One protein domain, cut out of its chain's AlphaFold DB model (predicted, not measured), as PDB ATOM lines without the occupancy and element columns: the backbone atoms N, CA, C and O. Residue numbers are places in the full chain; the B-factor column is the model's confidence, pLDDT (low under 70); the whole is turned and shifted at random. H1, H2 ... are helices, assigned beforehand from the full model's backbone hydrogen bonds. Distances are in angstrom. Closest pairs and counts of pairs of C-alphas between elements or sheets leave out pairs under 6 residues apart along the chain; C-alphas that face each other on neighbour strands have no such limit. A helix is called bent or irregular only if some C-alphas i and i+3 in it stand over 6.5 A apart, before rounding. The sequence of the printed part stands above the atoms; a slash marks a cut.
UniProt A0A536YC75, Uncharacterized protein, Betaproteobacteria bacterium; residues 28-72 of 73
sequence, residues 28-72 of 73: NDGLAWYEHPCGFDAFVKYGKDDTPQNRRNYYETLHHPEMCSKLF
ATOM      1  N   ASN A  28     223.848 244.177 170.668       91.56
ATOM      2  CA  ASN A  28     223.459 243.023 169.841       91.56
ATOM      3  C   ASN A  28     222.754 241.874 170.590       91.56
ATOM      4  O   ASN A  28     222.384 240.890 169.952       91.56
ATOM      5  N   ASP A  29     222.536 241.997 171.900       92.94
ATOM      6  CA  ASP A  29     221.898 240.982 172.752       92.94
ATOM      7  C   ASP A  29     220.901 241.560 173.782       92.94
ATOM      8  O   ASP A  29     220.196 240.807 174.453       92.94
ATOM      9  N   GLY A  30     220.838 242.884 173.923       92.19
ATOM     10  CA  GLY A  30     220.005 243.597 174.886       92.19
ATOM     11  C   GLY A  30     218.598 243.922 174.381       92.19
ATOM     12  O   GLY A  30     218.067 243.308 173.455       92.19
ATOM     13  N   LEU A  31     217.974 244.920 175.003       96.31
ATOM     14  CA  LEU A  31     216.669 245.428 174.578       96.31
ATOM     15  C   LEU A  31     216.749 246.093 173.208       96.31
ATOM     16  O   LEU A  31     217.775 246.692 172.868       96.31
ATOM     17  N   ALA A  32     215.654 246.046 172.450       96.31
ATOM     18  CA  ALA A  32     215.534 246.879 171.265       96.31
ATOM     19  C   ALA A  32     215.609 248.364 171.662       96.31
ATOM     20  O   ALA A  32     215.199 248.755 172.759       96.31
ATOM     21  N   TRP A  33     216.138 249.218 170.785       94.88
ATOM     22  CA  TRP A  33     216.339 250.635 171.108       94.88
ATOM     23  C   TRP A  33     215.049 251.347 171.537       94.88
ATOM     24  O   TRP A  33     215.113 252.259 172.358       94.88
ATOM     25  N   TYR A  34     213.893 250.916 171.019       95.56
ATOM     26  CA  TYR A  34     212.577 251.476 171.342       95.56
ATOM     27  C   TYR A  34     212.012 250.978 172.681       95.56
ATOM     28  O   TYR A  34     211.042 251.541 173.182       95.56
ATOM     29  N   GLU A  35     212.601 249.936 173.265       97.00
ATOM     30  CA  GLU A  35     212.255 249.427 174.598       97.00
ATOM     31  C   GLU A  35     213.148 250.040 175.684       97.00
ATOM     32  O   GLU A  35     212.791 250.036 176.861       97.00
ATOM     33  N   HIS A  36     214.311 250.578 175.305       97.44
ATOM     34  CA  HIS A  36     215.230 251.222 176.233       97.44
ATOM     35  C   HIS A  36     214.822 252.686 176.496       97.44
ATOM     36  O   HIS A  36     214.600 253.436 175.542       97.44
ATOM     37  N   PRO A  37     214.794 253.160 177.757       97.56
ATOM     38  CA  PRO A  37     214.277 254.490 178.106       97.56
ATOM     39  C   PRO A  37     215.033 255.655 177.457       97.56
ATOM     40  O   PRO A  37     214.458 256.721 177.248       97.56
ATOM     41  N   CYS A  38     216.308 255.462 177.111       97.06
ATOM     42  CA  CYS A  38     217.112 256.506 176.469       97.06
ATOM     43  C   CYS A  38     216.871 256.637 174.955       97.06
ATOM     44  O   CYS A  38     217.387 257.566 174.335       97.06
ATOM     45  N   GLY A  39     216.088 255.729 174.365       95.19
ATOM     46  CA  GLY A  39     215.613 255.824 172.991       95.19
ATOM     47  C   GLY A  39     216.698 255.765 171.913       95.19
ATOM     48  O   GLY A  39     217.825 255.303 172.123       95.19
ATOM     49  N   PHE A  40     216.313 256.227 170.721       95.81
ATOM     50  CA  PHE A  40     217.095 256.088 169.494       95.81
ATOM     51  C   PHE A  40     218.400 256.893 169.505       95.81
ATOM     52  O   PHE A  40     219.441 256.371 169.114       95.81
ATOM     53  N   ASP A  41     218.376 258.137 169.988       95.38
ATOM     54  CA  ASP A  41     219.544 259.027 169.938       95.38
ATOM     55  C   ASP A  41     220.722 258.476 170.752       95.38
ATOM     56  O   ASP A  41     221.871 258.495 170.301       95.38
ATOM     57  N   ALA A  42     220.433 257.920 171.932       97.12
ATOM     58  CA  ALA A  42     221.432 257.236 172.744       97.12
ATOM     59  C   ALA A  42     221.904 255.937 172.069       97.12
ATOM     60  O   ALA A  42     223.099 255.643 172.052       97.12
ATOM     61  N   PHE A  43     220.990 255.181 171.456       97.31
ATOM     62  CA  PHE A  43     221.324 253.939 170.761       97.31
ATOM     63  C   PHE A  43     222.270 254.154 169.569       97.31
ATOM     64  O   PHE A  43     223.231 253.404 169.418       97.31
ATOM     65  N   VAL A  44     222.064 255.192 168.754       96.06
ATOM     66  CA  VAL A  44     222.934 255.482 167.598       96.06
ATOM     67  C   VAL A  44     224.386 255.714 168.023       96.06
ATOM     68  O   VAL A  44     225.308 255.298 167.323       96.06
ATOM     69  N   LYS A  45     224.598 256.365 169.172       96.50
ATOM     70  CA  LYS A  45     225.936 256.694 169.681       96.50
ATOM     71  C   LYS A  45     226.571 255.557 170.482       96.50
ATOM     72  O   LYS A  45     227.760 255.295 170.331       96.50
ATOM     73  N   TYR A  46     225.790 254.911 171.346       96.69
ATOM     74  CA  TYR A  46     226.296 254.020 172.398       96.69
ATOM     75  C   TYR A  46     225.770 252.590 172.289       96.69
ATOM     76  O   TYR A  46     226.357 251.666 172.845       96.69
ATOM     77  N   GLY A  47     224.678 252.388 171.556       94.69
ATOM     78  CA  GLY A  47     223.929 251.137 171.516       94.69
ATOM     79  C   GLY A  47     224.685 249.962 170.916       94.69
ATOM     80  O   GLY A  47     224.292 248.826 171.143       94.69
ATOM     81  N   LYS A  48     225.776 250.196 170.183       94.12
ATOM     82  CA  LYS A  48     226.653 249.141 169.644       94.12
ATOM     83  C   LYS A  48     228.002 249.027 170.339       94.12
ATOM     84  O   LYS A  48     228.758 248.112 170.031       94.12
ATOM     85  N   ASP A  49     228.287 249.920 171.278       95.19
ATOM     86  CA  ASP A  49     229.557 249.966 171.987       95.19
ATOM     87  C   ASP A  49     229.456 249.208 173.320       95.19
ATOM     88  O   ASP A  49     229.064 249.779 174.339       95.19
ATOM     89  N   ASP A  50     229.811 247.917 173.309       95.12
ATOM     90  CA  ASP A  50     229.795 247.016 174.478       95.12
ATOM     91  C   ASP A  50     231.025 247.208 175.386       95.12
ATOM     92  O   ASP A  50     231.712 246.272 175.801       95.12
ATOM     93  N   THR A  51     231.346 248.465 175.697       97.44
ATOM     94  CA  THR A  51     232.313 248.758 176.752       97.44
ATOM     95  C   THR A  51     231.697 248.487 178.126       97.44
ATOM     96  O   THR A  51     230.506 248.736 178.349       97.44
ATOM     97  N   PRO A  52     232.504 248.085 179.129       98.00
ATOM     98  CA  PRO A  52     232.011 247.895 180.491       98.00
ATOM     99  C   PRO A  52     231.305 249.127 181.075       98.00
ATOM    100  O   PRO A  52     230.426 248.983 181.922       98.00
ATOM    101  N   GLN A  53     231.683 250.340 180.655       97.75
ATOM    102  CA  GLN A  53     231.021 251.569 181.094       97.75
ATOM    103  C   GLN A  53     229.627 251.719 180.477       97.75
ATOM    104  O   GLN A  53     228.687 251.998 181.218       97.75
ATOM    105  N   ASN A  54     229.464 251.490 179.170       97.62
ATOM    106  CA  ASN A  54     228.155 251.582 178.523       97.62
ATOM    107  C   ASN A  54     227.200 250.491 179.005       97.62
ATOM    108  O   ASN A  54     226.037 250.791 179.253       97.62
ATOM    109  N   ARG A  55     227.685 249.261 179.237       97.75
ATOM    110  CA  ARG A  55     226.905 248.196 179.897       97.75
ATOM    111  C   ARG A  55     226.387 248.638 181.260       97.75
ATOM    112  O   ARG A  55     225.207 248.469 181.548       97.75
ATOM    113  N   ARG A  56     227.251 249.220 182.103       98.19
ATOM    114  CA  ARG A  56     226.828 249.749 183.410       98.19
ATOM    115  C   ARG A  56     225.787 250.852 183.258       98.19
ATOM    116  O   ARG A  56     224.766 250.793 183.929       98.19
ATOM    117  N   ASN A  57     226.025 251.813 182.366       98.31
ATOM    118  CA  ASN A  57     225.092 252.910 182.109       98.31
ATOM    119  C   ASN A  57     223.734 252.393 181.625       98.31
ATOM    120  O   ASN A  57     222.718 252.847 182.129       98.31
ATOM    121  N   TYR A  58     223.721 251.418 180.714       98.06
ATOM    122  CA  TYR A  58     222.512 250.763 180.218       98.06
ATOM    123  C   TYR A  58     221.679 250.202 181.373       98.06
ATOM    124  O   TYR A  58     220.518 250.572 181.527       98.06
ATOM    125  N   TYR A  59     222.287 249.386 182.241       98.06
ATOM    126  CA  TYR A  59     221.576 248.819 183.388       98.06
ATOM    127  C   TYR A  59     221.108 249.888 184.376       98.06
ATOM    128  O   TYR A  59     219.988 249.801 184.871       98.06
ATOM    129  N   GLU A  60     221.921 250.915 184.624       98.38
ATOM    130  CA  GLU A  60     221.537 252.034 185.485       98.38
ATOM    131  C   GLU A  60     220.295 252.745 184.934       98.38
ATOM    132  O   GLU A  60     219.330 252.970 185.659       98.38
ATOM    133  N   THR A  61     220.264 253.029 183.631       98.00
ATOM    134  CA  THR A  61     219.147 253.739 183.001       98.00
ATOM    135  C   THR A  61     217.868 252.915 182.891       98.00
ATOM    136  O   THR A  61     216.796 253.507 182.818       98.00
ATOM    137  N   LEU A  62     217.935 251.577 182.947       97.62
ATOM    138  CA  LEU A  62     216.735 250.733 183.062       97.62
ATOM    139  C   LEU A  62     215.996 250.944 184.387       97.62
ATOM    140  O   LEU A  62     214.774 250.822 184.434       97.62
ATOM    141  N   HIS A  63     216.732 251.257 185.453       97.56
ATOM    142  CA  HIS A  63     216.171 251.531 186.775       97.56
ATOM    143  C   HIS A  63     215.948 253.029 187.022       97.56
ATOM    144  O   HIS A  63     215.028 253.391 187.754       97.56
ATOM    145  N   HIS A  64     216.746 253.881 186.370       98.00
ATOM    146  CA  HIS A  64     216.765 255.336 186.519       98.00
ATOM    147  C   HIS A  64     216.688 256.052 185.155       98.00
ATOM    148  O   HIS A  64     217.692 256.608 184.690       98.00
ATOM    149  N   PRO A  65     215.525 256.060 184.472       97.69
ATOM    150  CA  PRO A  65     215.363 256.697 183.158       97.69
ATOM    151  C   PRO A  65     215.750 258.182 183.124       97.69
ATOM    152  O   PRO A  65     216.213 258.694 182.106       97.69
ATOM    153  N   GLU A  66     215.612 258.888 184.249       98.06
ATOM    154  CA  GLU A  66     216.005 260.290 184.408       98.06
ATOM    155  C   GLU A  66     217.507 260.532 184.190       98.06
ATOM    156  O   GLU A  66     217.926 261.657 183.919       98.06
ATOM    157  N   MET A  67     218.324 259.480 184.273       97.94
ATOM    158  CA  MET A  67     219.773 259.546 184.111       97.94
ATOM    159  C   MET A  67     220.229 259.467 182.650       97.94
ATOM    160  O   MET A  67     221.419 259.655 182.394       97.94
ATOM    161  N   CYS A  68     219.328 259.231 181.688       97.75
ATOM    162  CA  CYS A  68     219.686 259.054 180.276       97.75
ATOM    163  C   CYS A  68     220.552 260.193 179.721       97.75
ATOM    164  O   CYS A  68     221.607 259.927 179.161       97.75
ATOM    165  N   SER A  69     220.186 261.458 179.947       96.94
ATOM    166  CA  SER A  69     220.961 262.611 179.452       96.94
ATOM    167  C   SER A  69     222.323 262.785 180.131       96.94
ATOM    168  O   SER A  69     223.217 263.423 179.581       96.94
ATOM    169  N   LYS A  70     222.495 262.227 181.335       98.06
ATOM    170  CA  LYS A  70     223.747 262.287 182.095       98.06
ATOM    171  C   LYS A  70     224.695 261.146 181.729       98.06
ATOM    172  O   LYS A  70     225.903 261.353 181.687       98.06
ATOM    173  N   LEU A  71     224.158 259.944 181.524       97.62
ATOM    174  CA  LEU A  71     224.933 258.727 181.268       97.62
ATOM    175  C   LEU A  71     225.138 258.453 179.772       97.62
ATOM    176  O   LEU A  71     226.109 257.787 179.414       97.62
ATOM    177  N   PHE A  72     224.276 259.003 178.916       97.00
ATOM    178  CA  PHE A  72     224.351 258.936 177.455       97.00
ATOM    179  C   PHE A  72     224.125 260.326 176.818       97.00
ATOM    180  O   PHE A  72     223.065 260.569 176.235       97.00
TER     181      PHE A  72
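What this domain is: This is residues 28 to 72 of the 73 residues of an uncharacterized protein of Betaproteobacteria bacterium (UniProt A0A536YC75). Three short helices lie roughly along one common line with their centres in a triangle: H2 and H3 fold back on each other as a tight helical hairpin, and H1 runs beside that pair at a shallow tilt, near it but only loosely joined. The first stretch of the printed part, residues 28 to 38, has no named element; it starts at Asn 28, whose C-alpha and that of Glu 66 in H3 are the two farthest apart, and leads to Gly 39, where H1 begins. The printed part has 45 residues, with three named helices in the order H1, H2, H3 and no named strand; the class is all helix. The whole is compact and rounded, with a radius of gyration of the C-alphas of 9.1 A and spans of 23 by 21 by 16 A.

Where its parts are: Begin at Asn 28, whose C-alpha is at (223.459, 243.023, 169.841), and go along the backbone to Gly 39, where H1 begins. Find C-alpha 39 at (215.613, 255.824, 172.991); from there H1, residues 39 to 46, runs to Tyr 46. After a tight link of 5 residues, look for C-alpha 52 at (232.011, 247.895, 180.491), where H2, residues 52 to 63, begins; it is the longest helix, 17.4 A from first to last C-alpha. One residue, His 64, makes the tight link to H3, residues 65 to 71, which ends with C-alpha 71 at (224.933, 258.727, 181.268). H3 is irregular: C-alphas 66 and 69 are 7.4 A apart.

How they stand to each other: Look first at H1 and H2, which are close but not clearly touching. Their closest C-alphas, those of Tyr 46 and Asn 54, are 6.8 A apart. They run opposite ways at a shallow tilt of 14 degrees. H2 touches H3 with residues 57 to 61 alone, and the closest C-alphas are those of Asn 57 and Leu 71, 5.9 A apart. These two run opposite ways at a shallow tilt of 26 degrees and form a helical hairpin. H1 and H3 are close but not clearly touching, with the closest C-alphas, those of Ala 42 and Cys 68, 7.9 A apart; they run the same way at a shallow tilt of 29 degrees. Along the backbones, the O i to N i+4 pairs within hydrogen-bond range are 3 of 4 in H1, 7 of 8 in H2 and 1 of 3 in H3, where 3 of 4 O i to N i+3 pairs are within range.

The domain as a whole: The two C-alphas farthest apart are those of Asn 28 and Glu 66, at 23.8 A. The printed part runs from residue 28 to 72 with no cut, and both links between helices are tight. The mean pLDDT of the printed part of this model is 96.7, and no printed residue is under 70.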